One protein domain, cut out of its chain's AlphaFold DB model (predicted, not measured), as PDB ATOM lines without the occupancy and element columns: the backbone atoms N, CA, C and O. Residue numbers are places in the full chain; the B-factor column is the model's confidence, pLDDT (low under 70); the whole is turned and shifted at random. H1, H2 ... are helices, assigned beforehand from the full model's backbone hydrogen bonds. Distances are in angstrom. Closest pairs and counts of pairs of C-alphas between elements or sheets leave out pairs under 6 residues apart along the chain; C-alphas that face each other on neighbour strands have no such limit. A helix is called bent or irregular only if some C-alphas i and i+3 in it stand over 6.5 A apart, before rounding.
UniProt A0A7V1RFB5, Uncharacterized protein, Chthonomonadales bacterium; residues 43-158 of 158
ATOM      1  N   ALA A  43     -25.832  98.480 123.088       71.06
ATOM      2  CA  ALA A  43     -26.537  97.621 124.032       71.06
ATOM      3  C   ALA A  43     -27.473  98.407 124.967       71.06
ATOM      4  O   ALA A  43     -28.518  97.888 125.353       71.06
ATOM      5  N   ALA A  44     -27.201  99.695 125.214       76.88
ATOM      6  CA  ALA A  44     -28.196 100.602 125.797       76.88
ATOM      7  C   ALA A  44     -29.416 100.772 124.870       76.88
ATOM      8  O   ALA A  44     -30.553 100.649 125.320       76.88
ATOM      9  N   ALA A  45     -29.187 100.969 123.565       79.56
ATOM     10  CA  ALA A  45     -30.259 101.069 122.574       79.56
ATOM     11  C   ALA A  45     -31.049  99.754 122.429       79.56
ATOM     12  O   ALA A  45     -32.275  99.780 122.325       79.56
ATOM     13  N   LEU A  46     -30.367  98.603 122.472       80.06
ATOM     14  CA  LEU A  46     -31.004  97.284 122.454       80.06
ATOM     15  C   LEU A  46     -31.841  97.032 123.718       80.06
ATOM     16  O   LEU A  46     -32.969  96.558 123.617       80.06
ATOM     17  N   SER A  47     -31.324  97.390 124.896       80.88
ATOM     18  CA  SER A  47     -32.050  97.279 126.167       80.88
ATOM     19  C   SER A  47     -33.292  98.175 126.189       80.88
ATOM     20  O   SER A  47     -34.377  97.734 126.564       80.88
ATOM     21  N   GLU A  48     -33.171  99.414 125.707       84.94
ATOM     22  CA  GLU A  48     -34.290 100.350 125.587       84.94
ATOM     23  C   GLU A  48     -35.356  99.851 124.596       84.94
ATOM     24  O   GLU A  48     -36.561  99.964 124.856       84.94
ATOM     25  N   PHE A  49     -34.920  99.262 123.480       86.19
ATOM     26  CA  PHE A  49     -35.802  98.630 122.507       86.19
ATOM     27  C   PHE A  49     -36.534  97.424 123.110       86.19
ATOM     28  O   PHE A  49     -37.761  97.356 123.022       86.19
ATOM     29  N   ALA A  50     -35.820  96.528 123.795       83.62
ATOM     30  CA  ALA A  50     -36.407  95.382 124.486       83.62
ATOM     31  C   ALA A  50     -37.426  95.829 125.548       83.62
ATOM     32  O   ALA A  50     -38.557  95.356 125.560       83.62
ATOM     33  N   ALA A  51     -37.093  96.825 126.371       83.06
ATOM     34  CA  ALA A  51     -38.002  97.345 127.391       83.06
ATOM     35  C   ALA A  51     -39.294  97.935 126.797       83.06
ATOM     36  O   ALA A  51     -40.382  97.750 127.348       83.06
ATOM     37  N   ARG A  52     -39.211  98.646 125.664       85.81
ATOM     38  CA  ARG A  52     -40.413  99.125 124.959       85.81
ATOM     39  C   ARG A  52     -41.182  97.996 124.284       85.81
ATOM     40  O   ARG A  52     -42.403  98.095 124.173       85.81
ATOM     41  N   TYR A  53     -40.496  96.940 123.861       85.38
ATOM     42  CA  TYR A  53     -41.120  95.765 123.268       85.38
ATOM     43  C   TYR A  53     -41.970  95.020 124.291       85.38
ATOM     44  O   TYR A  53     -43.125  94.705 124.021       85.38
ATOM     45  N   GLU A  54     -41.463  94.864 125.509       84.62
ATOM     46  CA  GLU A  54     -42.219  94.290 126.621       84.62
ATOM     47  C   GLU A  54     -43.500  95.082 126.910       84.62
ATOM     48  O   GLU A  54     -44.583  94.506 126.980       84.62
ATOM     49  N   ARG A  55     -43.418  96.420 126.943       84.31
ATOM     50  CA  ARG A  55     -44.603  97.285 127.123       84.31
ATOM     51  C   ARG A  55     -45.642  97.112 126.015       84.31
ATOM     52  O   ARG A  55     -46.837  97.226 126.279       84.31
ATOM     53  N   LEU A  56     -45.202  96.877 124.779       86.81
ATOM     54  CA  LEU A  56     -46.101  96.572 123.669       86.81
ATOM     55  C   LEU A  56     -46.788  95.223 123.888       86.81
ATOM     56  O   LEU A  56     -48.001  95.128 123.721       86.81
ATOM     57  N   VAL A  57     -46.038  94.196 124.281       84.44
ATOM     58  CA  VAL A  57     -46.601  92.869 124.551       84.44
ATOM     59  C   VAL A  57     -47.611  92.920 125.696       84.44
ATOM     60  O   VAL A  57     -48.691  92.341 125.569       84.44
ATOM     61  N   ASP A  58     -47.322  93.657 126.767       82.44
ATOM     62  CA  ASP A  58     -48.253  93.858 127.881       82.44
ATOM     63  C   ASP A  58     -49.540  94.550 127.418       82.44
ATOM     64  O   ASP A  58     -50.644  94.101 127.736       82.44
ATOM     65  N   LEU A  59     -49.413  95.593 126.589       84.44
ATOM     66  CA  LEU A  59     -50.558  96.279 125.997       84.44
ATOM     67  C   LEU A  59     -51.407  95.330 125.140       84.44
ATOM     68  O   LEU A  59     -52.636  95.370 125.230       84.44
ATOM     69  N   LEU A  60     -50.783  94.469 124.331       83.12
ATOM     70  CA  LEU A  60     -51.488  93.468 123.524       83.12
ATOM     71  C   LEU A  60     -52.218  92.453 124.412       83.12
ATOM     72  O   LEU A  60     -53.385  92.153 124.155       83.12
ATOM     73  N   CYS A  61     -51.585  91.988 125.492       78.94
ATOM     74  CA  CYS A  61     -52.204  91.086 126.465       78.94
ATOM     75  C   CYS A  61     -53.425  91.723 127.142       78.94
ATOM     76  O   CYS A  61     -54.495  91.113 127.195       78.94
ATOM     77  N   TRP A  62     -53.291  92.960 127.623       79.44
ATOM     78  CA  TRP A  62     -54.393  93.697 128.250       79.44
ATOM     79  C   TRP A  62     -55.516  94.032 127.274       79.44
ATOM     80  O   TRP A  62     -56.684  94.037 127.659       79.44
ATOM     81  N   SER A  63     -55.188  94.303 126.013       80.31
ATOM     82  CA  SER A  63     -56.186  94.572 124.971       80.31
ATOM     83  C   SER A  63     -56.941  93.305 124.573       80.31
ATOM     84  O   SER A  63     -58.143  93.357 124.337       80.31
ATOM     85  N   ALA A  64     -56.267  92.153 124.554       78.81
ATOM     86  CA  ALA A  64     -56.906  90.861 124.321       78.81
ATOM     87  C   ALA A  64     -57.779  90.401 125.507       78.81
ATOM     88  O   ALA A  64     -58.737  89.656 125.306       78.81
ATOM     89  N   HIS A  65     -57.448  90.816 126.736       75.19
ATOM     90  CA  HIS A  65     -58.169  90.413 127.950       75.19
ATOM     91  C   HIS A  65     -59.384  91.294 128.260       75.19
ATOM     92  O   HIS A  65     -60.478  90.769 128.451       75.19
ATOM     93  N   GLU A  66     -59.206  92.613 128.294       78.44
ATOM     94  CA  GLU A  66     -60.263  93.562 128.681       78.44
ATOM     95  C   GLU A  66     -60.980  94.183 127.475       78.44
ATOM     96  O   GLU A  66     -61.930  94.948 127.634       78.44
ATOM     97  N   GLY A  67     -60.514  93.881 126.263       74.69
ATOM     98  CA  GLY A  67     -60.979  94.512 125.037       74.69
ATOM     99  C   GLY A  67     -60.238  95.809 124.702       74.69
ATOM    100  O   GLY A  67     -59.362  96.300 125.426       74.69
ATOM    101  N   ILE A  68     -60.594  96.348 123.538       82.75
ATOM    102  CA  ILE A  68     -59.959  97.517 122.929       82.75
ATOM    103  C   ILE A  68     -60.689  98.778 123.381       82.75
ATOM    104  O   ILE A  68     -61.916  98.842 123.340       82.75
ATOM    105  N   CYS A  69     -59.930  99.807 123.742       84.00
ATOM    106  CA  CYS A  69     -60.452 101.146 123.985       84.00
ATOM    107  C   CYS A  69     -59.594 102.198 123.259       84.00
ATOM    108  O   CYS A  69     -58.443 101.908 122.909       84.00
ATOM    109  N   PRO A  70     -60.115 103.421 123.040       85.38
ATOM    110  CA  PRO A  70     -59.387 104.479 122.336       85.38
ATOM    111  C   PRO A  70     -58.011 104.784 122.943       85.38
ATOM    112  O   PRO A  70     -57.055 105.009 122.207       85.38
ATOM    113  N   GLU A  71     -57.887 104.716 124.270       87.19
ATOM    114  CA  GLU A  71     -56.624 104.932 124.983       87.19
ATOM    115  C   GLU A  71     -55.578 103.851 124.658       87.19
ATOM    116  O   GLU A  71     -54.433 104.166 124.335       87.19
ATOM    117  N   LYS A  72     -55.977 102.571 124.656       83.19
ATOM    118  CA  LYS A  72     -55.094 101.451 124.282       83.19
ATOM    119  C   LYS A  72     -54.679 101.536 122.812       83.19
ATOM    120  O   LYS A  72     -53.518 101.289 122.497       83.19
ATOM    121  N   THR A  73     -55.588 101.943 121.925       85.94
ATOM    122  CA  THR A  73     -55.282 102.159 120.502       85.94
ATOM    123  C   THR A  73     -54.291 103.305 120.298       85.94
ATOM    124  O   THR A  73     -53.334 103.144 119.542       85.94
ATOM    125  N   ALA A  74     -54.467 104.431 120.998       87.94
ATOM    126  CA  ALA A  74     -53.528 105.553 120.948       87.94
ATOM    127  C   ALA A  74     -52.135 105.129 121.439       87.94
ATOM    128  O   ALA A  74     -51.133 105.354 120.759       87.94
ATOM    129  N   ARG A  75     -52.078 104.401 122.558       87.06
ATOM    130  CA  ARG A  75     -50.821 103.890 123.113       87.06
ATOM    131  C   ARG A  75     -50.143 102.860 122.211       87.06
ATOM    132  O   ARG A  75     -48.918 102.841 122.112       87.06
ATOM    133  N   TYR A  76     -50.922 102.025 121.523       87.06
ATOM    134  CA  TYR A  76     -50.399 101.115 120.507       87.06
ATOM    135  C   TYR A  76     -49.794 101.891 119.336       87.06
ATOM    136  O   TYR A  76     -48.688 101.565 118.914       87.06
ATOM    137  N   ALA A  77     -50.467 102.937 118.846       87.06
ATOM    138  CA  ALA A  77     -49.959 103.770 117.759       87.06
ATOM    139  C   ALA A  77     -48.640 104.472 118.130       87.06
ATOM    140  O   ALA A  77     -47.707 104.471 117.327       87.06
ATOM    141  N   GLU A  78     -48.527 104.997 119.354       89.75
ATOM    142  CA  GLU A  78     -47.286 105.594 119.870       89.75
ATOM    143  C   GLU A  78     -46.142 104.576 119.939       89.75
ATOM    144  O   GLU A  78     -45.048 104.821 119.419       89.75
ATOM    145  N   LEU A  79     -46.391 103.410 120.551       88.62
ATOM    146  CA  LEU A  79     -45.387 102.352 120.675       88.62
ATOM    147  C   LEU A  79     -44.970 101.818 119.306       88.62
ATOM    148  O   LEU A  79     -43.777 101.688 119.049       88.62
ATOM    149  N   ARG A  80     -45.932 101.565 118.411       87.50
ATOM    150  CA  ARG A  80     -45.690 101.145 117.025       87.50
ATOM    151  C   ARG A  80     -44.861 102.178 116.268       87.50
ATOM    152  O   ARG A  80     -43.899 101.802 115.605       87.50
ATOM    153  N   GLY A  81     -45.202 103.461 116.379       87.81
ATOM    154  CA  GLY A  81     -44.478 104.544 115.715       87.81
ATOM    155  C   GLY A  81     -43.022 104.624 116.165       87.81
ATOM    156  O   GLY A  81     -42.116 104.638 115.331       87.81
ATOM    157  N   TRP A  82     -42.783 104.590 117.479       89.94
ATOM    158  CA  TRP A  82     -41.421 104.574 118.014       89.94
ATOM    159  C   TRP A  82     -40.659 103.317 117.578       89.94
ATOM    160  O   TRP A  82     -39.508 103.409 117.154       89.94
ATOM    161  N   MET A  83     -41.303 102.153 117.648       88.25
ATOM    162  CA  MET A  83     -40.711 100.869 117.282       88.25
ATOM    163  C   MET A  83     -40.247 100.835 115.834       88.25
ATOM    164  O   MET A  83     -39.081 100.552 115.582       88.25
ATOM    165  N   LEU A  84     -41.125 101.189 114.897       87.94
ATOM    166  CA  LEU A  84     -40.798 101.210 113.473       87.94
ATOM    167  C   LEU A  84     -39.711 102.240 113.145       87.94
ATOM    168  O   LEU A  84     -38.871 101.981 112.289       87.94
ATOM    169  N   ALA A  85     -39.674 103.376 113.849       88.38
ATOM    170  CA  ALA A  85     -38.629 104.381 113.659       88.38
ATOM    171  C   ALA A  85     -37.248 103.922 114.167       88.38
ATOM    172  O   ALA A  85     -36.225 104.289 113.591       88.38
ATOM    173  N   ASN A  86     -37.204 103.120 115.235       86.81
ATOM    174  CA  ASN A  86     -35.952 102.665 115.851       86.81
ATOM    175  C   ASN A  86     -35.496 101.290 115.347       86.81
ATOM    176  O   ASN A  86     -34.317 100.948 115.472       86.81
ATOM    177  N   TYR A  87     -36.396 100.517 114.738       86.06
ATOM    178  CA  TYR A  87     -36.106  99.174 114.258       86.06
ATOM    179  C   TYR A  87     -34.957  99.098 113.243       86.06
ATOM    180  O   TYR A  87     -34.091  98.254 113.447       86.06
ATOM    181  N   PRO A  88     -34.826  99.985 112.234       85.31
ATOM    182  CA  PRO A  88     -33.732  99.901 111.259       85.31
ATOM    183  C   PRO A  88     -32.331  99.934 111.885       85.31
ATOM    184  O   PRO A  88     -31.396  99.349 111.348       85.31
ATOM    185  N   ARG A  89     -32.183 100.592 113.043       82.00
ATOM    186  CA  ARG A  89     -30.915 100.662 113.784       82.00
ATOM    187  C   ARG A  89     -30.609  99.371 114.548       82.00
ATOM    188  O   ARG A  89     -29.443  99.037 114.733       82.00
ATOM    189  N   ILE A  90     -31.644  98.671 115.003       83.06
ATOM    190  CA  ILE A  90     -31.538  97.453 115.816       83.06
ATOM    191  C   ILE A  90     -31.583  96.188 114.945       83.06
ATOM    192  O   ILE A  90     -30.977  95.177 115.294       83.06
ATOM    193  N   ARG A  91     -32.234  96.249 113.780       83.69
ATOM    194  CA  ARG A  91     -32.408  95.135 112.840       83.69
ATOM    195  C   ARG A  91     -31.098  94.405 112.519       83.69
ATOM    196  O   ARG A  91     -31.112  93.186 112.624       83.69
ATOM    197  N   PRO A  92     -29.957  95.063 112.224       82.19
ATOM    198  CA  PRO A  92     -28.706  94.350 111.947       82.19
ATOM    199  C   PRO A  92     -28.197  93.513 113.129       82.19
ATOM    200  O   PRO A  92     -27.554  92.491 112.920       82.19
ATOM    201  N   LEU A  93     -28.503  93.928 114.364       80.06
ATOM    202  CA  LEU A  93     -28.136  93.201 115.585       80.06
ATOM    203  C   LEU A  93     -29.057  91.995 115.821       80.06
ATOM    204  O   LEU A  93     -28.624  90.982 116.366       80.06
ATOM    205  N   LEU A  94     -30.326  92.100 115.411       79.81
ATOM    206  CA  LEU A  94     -31.340  91.063 115.611       79.81
ATOM    207  C   LEU A  94     -31.477  90.087 114.444       79.81
ATOM    208  O   LEU A  94     -31.939  88.974 114.673       79.81
ATOM    209  N   ALA A  95     -31.093  90.472 113.225       79.56
ATOM    210  CA  ALA A  95     -31.355  89.718 111.999       79.56
ATOM    211  C   ALA A  95     -30.892  88.260 112.108       79.56
ATOM    212  O   ALA A  95     -31.689  87.343 111.929       79.56
ATOM    213  N   HIS A  96     -29.644  88.049 112.537       76.56
ATOM    214  CA  HIS A  96     -29.091  86.708 112.719       76.56
ATOM    215  C   HIS A  96     -29.892  85.869 113.729       76.56
ATOM    216  O   HIS A  96     -30.161  84.689 113.509       76.56
ATOM    217  N   HIS A  97     -30.328  86.479 114.832       77.12
ATOM    218  CA  HIS A  97     -31.089  85.789 115.872       77.12
ATOM    219  C   HIS A  97     -32.557  85.558 115.486       77.12
ATOM    220  O   HIS A  97     -33.152  84.577 115.933       77.12
ATOM    221  N   LEU A  98     -33.141  86.420 114.648       74.44
ATOM    222  CA  LEU A  98     -34.488  86.257 114.085       74.44
ATOM    223  C   LEU A  98     -34.531  85.109 113.068       74.44
ATOM    224  O   LEU A  98     -35.472  84.310 113.084       74.44
ATOM    225  N   GLU A  99     -33.492  84.975 112.243       74.00
ATOM    226  CA  GLU A  99     -33.314  83.842 111.327       74.00
ATOM    227  C   GLU A  99     -33.171  82.530 112.110       74.00
ATOM    228  O   GLU A  99     -33.919  81.579 111.876       74.00
ATOM    229  N   GLN A 100     -32.304  82.506 113.128       70.50
ATOM    230  CA  GLN A 100     -32.150  81.344 114.008       70.50
ATOM    231  C   GLN A 100     -33.449  80.979 114.732       70.50
ATOM    232  O   GLN A 100     -33.823  79.810 114.772       70.50
ATOM    233  N   ALA A 101     -34.181  81.966 115.263       66.81
ATOM    234  CA  ALA A 101     -35.462  81.735 115.932       66.81
ATOM    235  C   ALA A 101     -36.539  81.163 114.991       66.81
ATOM    236  O   ALA A 101     -37.447  80.464 115.455       66.81
ATOM    237  N   SER A 102     -36.427  81.441 113.690       63.84
ATOM    238  CA  SER A 102     -37.298  80.890 112.648       63.84
ATOM    239  C   SER A 102     -36.921  79.451 112.286       63.84
ATOM    240  O   SER A 102     -37.813  78.631 112.064       63.84
ATOM    241  N   SER A 103     -35.626  79.119 112.281       59.78
ATOM    242  CA  SER A 103     -35.124  77.765 111.994       59.78
ATOM    243  C   SER A 103     -35.257  76.782 113.166       59.78
ATOM    244  O   SER A 103     -35.420  75.589 112.924       59.78
ATOM    245  N   ASP A 104     -35.260  77.258 114.417       55.44
ATOM    246  CA  ASP A 104     -35.284  76.442 115.653       55.44
ATOM    247  C   ASP A 104     -36.614  75.697 115.930       55.44
ATOM    248  O   ASP A 104     -36.882  75.244 117.043       55.44
ATOM    249  N   GLY A 105     -37.499  75.569 114.938       48.34
ATOM    250  CA  GLY A 105     -38.768  74.848 115.087       48.34
ATOM    251  C   GLY A 105     -39.849  75.615 115.857       48.34
ATOM    252  O   GLY A 105     -40.908  75.055 116.155       48.34
ATOM    253  N   THR A 106     -39.641  76.906 116.145       52.19
ATOM    254  CA  THR A 106     -40.704  77.798 116.624       52.19
ATOM    255  C   THR A 106     -41.750  77.918 115.516       52.19
ATOM    256  O   THR A 106     -41.483  78.585 114.518       52.19
ATOM    257  N   LEU A 107     -42.889  77.223 115.671       52.50
ATOM    258  CA  LEU A 107     -44.063  77.160 114.778       52.50
ATOM    259  C   LEU A 107     -44.018  78.168 113.616       52.50
ATOM    260  O   LEU A 107     -44.141  79.366 113.851       52.50
ATOM    261  N   ALA A 108     -43.852  77.696 112.376       53.19
ATOM    262  CA  ALA A 108     -44.006  78.537 111.189       53.19
ATOM    263  C   ALA A 108     -45.374  79.226 111.225       53.19
ATOM    264  O   ALA A 108     -46.399  78.545 111.325       53.19
ATOM    265  N   ALA A 109     -45.397  80.561 111.187       58.97
ATOM    266  CA  ALA A 109     -46.653  81.277 111.060       58.97
ATOM    267  C   ALA A 109     -47.192  81.024 109.638       58.97
ATOM    268  O   ALA A 109     -46.490  81.300 108.663       58.97
ATOM    269  N   PRO A 110     -48.404  80.466 109.474       57.59
ATOM    270  CA  PRO A 110     -48.972  80.265 108.148       57.59
ATOM    271  C   PRO A 110     -49.196  81.622 107.461       57.59
ATOM    272  O   PRO A 110     -49.756  82.536 108.064       57.59
ATOM    273  N   GLY A 111     -48.762  81.746 106.201       59.62
ATOM    274  CA  GLY A 111     -48.920  82.972 105.405       59.62
ATOM    275  C   GLY A 111     -47.929  84.092 105.736       59.62
ATOM    276  O   GLY A 111     -48.223  85.256 105.475       59.62
ATOM    277  N   GLU A 112     -46.787  83.768 106.345       62.44
ATOM    278  CA  GLU A 112     -45.703  84.726 106.571       62.44
ATOM    279  C   GLU A 112     -45.002  85.055 105.246       62.44
ATOM    280  O   GLU A 112     -44.664  84.160 104.469       62.44
ATOM    281  N   ASP A 113     -44.833  86.348 104.976       63.69
ATOM    282  CA  ASP A 113     -44.075  86.811 103.821       63.69
ATOM    283  C   ASP A 113     -42.589  86.513 104.078       63.69
ATOM    284  O   ASP A 113     -42.044  87.018 105.060       63.69
ATOM    285  N   PRO A 114     -41.911  85.713 103.234       62.53
ATOM    286  CA  PRO A 114     -40.502  85.373 103.427       62.53
ATOM    287  C   PRO A 114     -39.564  86.588 103.339       62.53
ATOM    288  O   PRO A 114     -38.385  86.461 103.663       62.53
ATOM    289  N   SER A 115     -40.055  87.747 102.887       65.06
ATOM    290  CA  SER A 115     -39.294  88.998 102.850       65.06
ATOM    291  C   SER A 115     -39.340  89.802 104.155       65.06
ATOM    292  O   SER A 115     -38.494  90.680 104.341       65.06
ATOM    293  N   LEU A 116     -40.283  89.501 105.057       71.19
ATOM    294  CA  LEU A 116     -40.461  90.203 106.328       71.19
ATOM    295  C   LEU A 116     -39.966  89.346 107.489       71.19
ATOM    296  O   LEU A 116     -40.301  88.167 107.608       71.19
ATOM    297  N   ASP A 117     -39.214  89.952 108.404       76.62
ATOM    298  CA  ASP A 117     -38.852  89.274 109.645       76.62
ATOM    299  C   ASP A 117     -40.045  89.184 110.620       76.62
ATOM    300  O   ASP A 117     -41.109  89.780 110.420       76.62
ATOM    301  N   ALA A 118     -39.891  88.404 111.695       74.62
ATOM    302  CA  ALA A 118     -40.966  88.176 112.662       74.62
ATOM    303  C   ALA A 118     -41.451  89.470 113.349       74.62
ATOM    304  O   ALA A 118     -42.616  89.542 113.757       74.62
ATOM    305  N   PHE A 119     -40.586  90.485 113.466       80.94
ATOM    306  CA  PHE A 119     -40.933  91.781 114.043       80.94
ATOM    307  C   PHE A 119     -41.695  92.636 113.027       80.94
ATOM    308  O   PHE A 119     -42.771  93.138 113.341       80.94
ATOM    309  N   GLU A 120     -41.208  92.757 111.794       82.75
ATOM    310  CA  GLU A 120     -41.897  93.475 110.716       82.75
ATOM    311  C   GLU A 120     -43.274  92.857 110.441       82.75
ATOM    312  O   GLU A 120     -44.282  93.564 110.347       82.75
ATOM    313  N   SER A 121     -43.348  91.527 110.464       80.12
ATOM    314  CA  SER A 121     -44.597  90.777 110.369       80.12
ATOM    315  C   SER A 121     -45.553  91.067 111.534       80.12
ATOM    316  O   SER A 121     -46.771  91.047 111.346       80.12
ATOM    317  N   LEU A 122     -45.059  91.361 112.743       80.94
ATOM    318  CA  LEU A 122     -45.909  91.747 113.882       80.94
ATOM    319  C   LEU A 122     -46.630  93.081 113.633       80.94
ATOM    320  O   LEU A 122     -47.750  93.262 114.104       80.94
ATOM    321  N   PHE A 123     -46.016  93.996 112.879       81.88
ATOM    322  CA  PHE A 123     -46.561  95.330 112.598       81.88
ATOM    323  C   PHE A 123     -47.207  95.480 111.220       81.88
ATOM    324  O   PHE A 123     -47.643  96.590 110.882       81.88
ATOM    325  N   ALA A 124     -47.290  94.392 110.447       76.25
ATOM    326  CA  ALA A 124     -48.027  94.366 109.189       76.25
ATOM    327  C   ALA A 124     -49.500  94.792 109.374       76.25
ATOM    328  O   ALA A 124     -49.975  95.612 108.585       76.25
ATOM    329  N   PRO A 125     -50.223  94.363 110.433       76.38
ATOM    330  CA  PRO A 125     -51.492  94.985 110.803       76.38
ATOM    331  C   PRO A 125     -51.253  96.401 111.346       76.38
ATOM    332  O   PRO A 125     -50.484  96.601 112.289       76.38
ATOM    333  N   ALA A 126     -51.915  97.395 110.753       73.38
ATOM    334  CA  ALA A 126     -51.809  98.787 111.190       73.38
ATOM    335  C   ALA A 126     -52.596  99.067 112.481       73.38
ATOM    336  O   ALA A 126     -52.271 100.006 113.210       73.38
ATOM    337  N   ASP A 127     -53.618  98.263 112.764       78.94
ATOM    338  CA  ASP A 127     -54.553  98.471 113.856       78.94
ATOM    339  C   ASP A 127     -54.469  97.377 114.929       78.94
ATOM    340  O   ASP A 127     -54.333  96.180 114.663       78.94
ATOM    341  N   LEU A 128     -54.605  97.824 116.180       79.06
ATOM    342  CA  LEU A 128     -54.594  96.974 117.366       79.06
ATOM    343  C   LEU A 128     -55.682  95.891 117.302       79.06
ATOM    344  O   LEU A 128     -55.464  94.780 117.774       79.06
ATOM    345  N   ALA A 129     -56.834  96.198 116.698       78.06
ATOM    346  CA  ALA A 129     -57.954  95.271 116.604       78.06
ATOM    347  C   ALA A 129     -57.637  94.061 115.730       78.06
ATOM    348  O   ALA A 129     -57.809  92.927 116.169       78.06
ATOM    349  N   THR A 130     -57.119  94.283 114.534       78.75
ATOM    350  CA  THR A 130     -56.705  93.219 113.618       78.75
ATOM    351  C   THR A 130     -55.535  92.429 114.193       78.75
ATOM    352  O   THR A 130     -55.492  91.205 114.065       78.75
ATOM    353  N   LEU A 131     -54.616  93.100 114.894       79.88
ATOM    354  CA  LEU A 131     -53.463  92.440 115.497       79.88
ATOM    355  C   LEU A 131     -53.850  91.442 116.602       79.88
ATOM    356  O   LEU A 131     -53.360  90.314 116.586       79.88
ATOM    357  N   ILE A 132     -54.734  91.811 117.539       79.31
ATOM    358  CA  ILE A 132     -55.103  90.916 118.656       79.31
ATOM    359  C   ILE A 132     -55.945  89.708 118.219       79.31
ATOM    360  O   ILE A 132     -55.948  88.692 118.911       79.31
ATOM    361  N   HIS A 133     -56.646  89.813 117.088       76.88
ATOM    362  CA  HIS A 133     -57.435  88.718 116.521       76.88
ATOM    363  C   HIS A 133     -56.627  87.851 115.543       76.88
ATOM    364  O   HIS A 133     -57.155  86.869 115.025       76.88
ATOM    365  N   SER A 134     -55.356  88.180 115.283       74.62
ATOM    366  CA  SER A 134     -54.500  87.370 114.422       74.62
ATOM    367  C   SER A 134     -54.027  86.107 115.140       74.62
ATOM    368  O   SER A 134     -53.359  86.177 116.171       74.62
ATOM    369  N   ASP A 135     -54.240  84.947 114.522       68.06
ATOM    370  CA  ASP A 135     -53.732  83.660 115.020       68.06
ATOM    371  C   ASP A 135     -52.192  83.576 115.043       68.06
ATOM    372  O   ASP A 135     -51.609  82.696 115.679       68.06
ATOM    373  N   THR A 136     -51.513  84.511 114.372       70.00
ATOM    374  CA  THR A 136     -50.048  84.538 114.244       70.00
ATOM    375  C   THR A 136     -49.360  85.475 115.240       70.00
ATOM    376  O   THR A 136     -48.143  85.383 115.413       70.00
ATOM    377  N   VAL A 137     -50.112  86.336 115.944       75.38
ATOM    378  CA  VAL A 137     -49.546  87.379 116.825       75.38
ATOM    379  C   VAL A 137     -48.669  86.792 117.930       75.38
ATOM    380  O   VAL A 137     -47.576  87.281 118.195       75.38
ATOM    381  N   ILE A 138     -49.098  85.678 118.526       74.25
ATOM    382  CA  ILE A 138     -48.374  85.012 119.615       74.25
ATOM    383  C   ILE A 138     -47.046  84.445 119.112       74.25
ATOM    384  O   ILE A 138     -46.024  84.569 119.782       74.25
ATOM    385  N   ILE A 139     -47.064  83.823 117.930       73.19
ATOM    386  CA  ILE A 139     -45.882  83.207 117.318       73.19
ATOM    387  C   ILE A 139     -44.849  84.290 117.000       73.19
ATOM    388  O   ILE A 139     -43.678  84.154 117.357       73.19
ATOM    389  N   ARG A 140     -45.297  85.398 116.400       78.44
ATOM    390  CA  ARG A 140     -44.454  86.557 116.073       78.44
ATOM    391  C   ARG A 140     -43.868  87.201 117.328       78.44
ATOM    392  O   ARG A 140     -42.673  87.507 117.357       78.44
ATOM    393  N   ILE A 141     -44.664  87.310 118.398       82.06
ATOM    394  CA  ILE A 141     -44.181  87.814 119.686       82.06
ATOM    395  C   ILE A 141     -43.093  86.914 120.267       82.06
ATOM    396  O   ILE A 141     -42.040  87.411 120.667       82.06
ATOM    397  N   ALA A 142     -43.341  85.603 120.305       75.88
ATOM    398  CA  ALA A 142     -42.418  84.630 120.878       75.88
ATOM    399  C   ALA A 142     -41.078  84.598 120.129       75.88
ATOM    400  O   ALA A 142     -40.025  84.597 120.762       75.88
ATOM    401  N   ARG A 143     -41.107  84.639 118.792       75.81
ATOM    402  CA  ARG A 143     -39.894  84.676 117.960       75.81
ATOM    403  C   ARG A 143     -39.079  85.941 118.178       75.81
ATOM    404  O   ARG A 143     -37.870  85.863 118.372       75.81
ATOM    405  N   THR A 144     -39.748  87.089 118.197       81.75
ATOM    406  CA  THR A 144     -39.089  88.377 118.420       81.75
ATOM    407  C   THR A 144     -38.463  88.444 119.814       81.75
ATOM    408  O   THR A 144     -37.313  88.858 119.932       81.75
ATOM    409  N   ARG A 145     -39.159  87.969 120.861       80.19
ATOM    410  CA  ARG A 145     -38.578  87.854 122.213       80.19
ATOM    411  C   ARG A 145     -37.360  86.942 122.231       80.19
ATOM    412  O   ARG A 145     -36.308  87.357 122.687       80.19
ATOM    413  N   ALA A 146     -37.470  85.740 121.668       78.94
ATOM    414  CA  ALA A 146     -36.360  84.792 121.646       78.94
ATOM    415  C   ALA A 146     -35.135  85.332 120.886       78.94
ATOM    416  O   ALA A 146     -34.005  84.954 121.194       78.94
ATOM    417  N   ALA A 147     -35.339  86.191 119.884       79.44
ATOM    418  CA  ALA A 147     -34.250  86.880 119.203       79.44
ATOM    419  C   ALA A 147     -33.643  88.000 120.063       79.44
ATOM    420  O   ALA A 147     -32.421  88.110 120.128       79.44
ATOM    421  N   LEU A 148     -34.477  88.793 120.744       81.00
ATOM    422  CA  LEU A 148     -34.033  89.834 121.678       81.00
ATOM    423  C   LEU A 148     -33.231  89.248 122.843       81.00
ATOM    424  O   LEU A 148     -32.135  89.733 123.108       81.00
ATOM    425  N   ASP A 149     -33.725  88.184 123.475       79.25
ATOM    426  CA  ASP A 149     -33.060  87.507 124.594       79.25
ATOM    427  C   ASP A 149     -31.690  86.972 124.166       79.25
ATOM    428  O   ASP A 149     -30.675  87.265 124.792       79.25
ATOM    429  N   ARG A 150     -31.625  86.271 123.023       77.69
ATOM    430  CA  ARG A 150     -30.356  85.768 122.473       77.69
ATOM    431  C   ARG A 150     -29.378  86.886 122.132       77.69
ATOM    432  O   ARG A 150     -28.181  86.732 122.365       77.69
ATOM    433  N   CYS A 151     -29.878  87.994 121.594       79.00
ATOM    434  CA  CYS A 151     -29.057  89.152 121.270       79.00
ATOM    435  C   CYS A 151     -28.508  89.812 122.544       79.00
ATOM    436  O   CYS A 151     -27.316  90.110 122.605       79.00
ATOM    437  N   LEU A 152     -29.335  89.985 123.579       77.44
ATOM    438  CA  LEU A 152     -28.922  90.524 124.878       77.44
ATOM    439  C   LEU A 152     -27.895  89.615 125.569       77.44
ATOM    440  O   LEU A 152     -26.862  90.107 126.017       77.44
ATOM    441  N   ASP A 153     -28.117  88.299 125.568       77.38
ATOM    442  CA  ASP A 153     -27.182  87.309 126.117       77.38
ATOM    443  C   ASP A 153     -25.853  87.249 125.349       77.38
ATOM    444  O   ASP A 153     -24.812  86.891 125.900       77.38
ATOM    445  N   ALA A 154     -25.868  87.518 124.042       77.12
ATOM    446  CA  ALA A 154     -24.650  87.607 123.241       77.12
ATOM    447  C   ALA A 154     -23.870  88.898 123.545       77.12
ATOM    448  O   ALA A 154     -22.642  88.872 123.569       77.12
ATOM    449  N   HIS A 155     -24.575  90.000 123.821       69.38
ATOM    450  CA  HIS A 155     -23.967  91.282 124.186       69.38
ATOM    451  C   HIS A 155     -23.479  91.342 125.640       69.38
ATOM    452  O   HIS A 155     -22.614  92.159 125.930       69.38
ATOM    453  N   SER A 156     -24.006  90.515 126.550       66.31
ATOM    454  CA  SER A 156     -23.539  90.438 127.946       66.31
ATOM    455  C   SER A 156     -22.320  89.531 128.140       66.31
ATOM    456  O   SER A 156     -21.620  89.647 129.141       66.31
ATOM    457  N   ARG A 157     -22.057  88.621 127.193       58.81
ATOM    458  CA  ARG A 157     -20.934  87.665 127.234       58.81
ATOM    459  C   ARG A 157     -19.641  88.171 126.585       58.81
ATOM    460  O   ARG A 157     -18.655  87.437 126.606       58.81
ATOM    461  N   ASN A 158     -19.656  89.359 125.989       47.09
ATOM    462  CA  ASN A 158     -18.564  89.931 125.197       47.09
ATOM    463  C   ASN A 158     -18.078  91.234 125.838       47.09
ATOM    464  O   ASN A 158     -16.848  91.418 125.958       47.09
TER     465      ASN A 158
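Overview. This is residues 43 to 158 of the 158 residues of an uncharacterized protein of Chthonomonadales bacterium (UniProt A0A7V1RFB5). Two long helical stretches, H2a and H5, make an open V that closes where Leu 93 nears Cys 151; the long helix H1 packs on both of them across one side of the V, and two short helices, H3 and H4, lie in its opening. Beyond the closed end of H2a the chain turns sharply, and the short arm H2b folds back over H5, followed by a long loop of residues 104 to 117. The printed part has 116 residues with five named helices, H1 to H5 in chain order, and no named strand; the class is all helix. It is compact, with a radius of gyration of the C-alphas of 13.9 A, and spans 43 by 32 by 22 A along its three main axes.

Along the chain. H1 covers residues 43 to 66 and is 34.3 A long from first to last C-alpha; its C-alpha 43 is at (-26.537, 97.621, 124.032). H2, residues 70 to 103, was assigned as one helix by its hydrogen bonds, but it is bent: C-alphas 93 and 96 are 7.2 A apart. Its arms are H2a, residues 70 to 93, 33.9 A long, and H2b, residues 96 to 103, 10.8 A long; C-alpha 70 is at (-59.387, 104.479, 122.336). H2a is itself irregular, with C-alphas 85 and 88 7.1 A apart, and has a kink of 57 degrees near residue 87. H3 covers residues 118 to 122 and H4 residues 128 to 132. H5, residues 137 to 156, is 28.4 A long and ends with C-alpha 156 at (-23.539, 90.438, 127.946).

Arrangement. H1 and H2a form a helical hairpin; they touch, closest at the C-alphas of Leu 56 and Leu 79, 6.5 A apart. They run opposite ways at a shallow tilt of 32 degrees, only just short of steep. H1 also touches H5, closest at the C-alphas of Ala 50 and Leu 148, 6.7 A apart, opposite ways at a shallow tilt of 24 degrees. With residues 60 to 64 alone, H1 touches H4; the closest C-alphas, of Ala 64 and Ile 132, are 5.9 A apart. H2a and H2b are about perpendicular at 72 degrees, but only just. H2b touches residues 143 to 151 of H5, closest at the C-alphas of His 97 and Ala 147, 4.7 A apart, opposite ways at a steep tilt of 43 degrees. The helix packing is mostly aligned, but only just: of the pairs H1 and H2a, H1 and H5, H2b and H5, 2 are at a shallow tilt. H3 touches residues 137 to 144 of H5, closest at the C-alphas of Ala 118 and Arg 140, 5.1 A apart. H2a and H3 are near each other. H2a and H5 are close but not clearly touching, with the C-alphas of Leu 93 and Cys 151 7.0 A apart. H1 is apart from H2b and H3, and H2b is apart from H4. Every O i to N i+4 pair is within hydrogen-bond range in H1, H2b, H3, H4 and H5; in H2a 15 of 20 are.

Size, cuts and confidence. The C-alphas of Pro 70 and Asn 158, the two farthest apart, are 43.4 A from each other, while those of Ala 43 and Asn 158 are 11.1 A apart. The printed part has no cut and ends at the chain's last residue. The link from H2 to H3, 14 residues, is long; those from H1 to H2, H3 to H4 and H4 to H5 are tight. The mean pLDDT of the printed part is 77.1, with residues 101 to 115, residue 135 and residues 155 to 158 of this predicted model under 70.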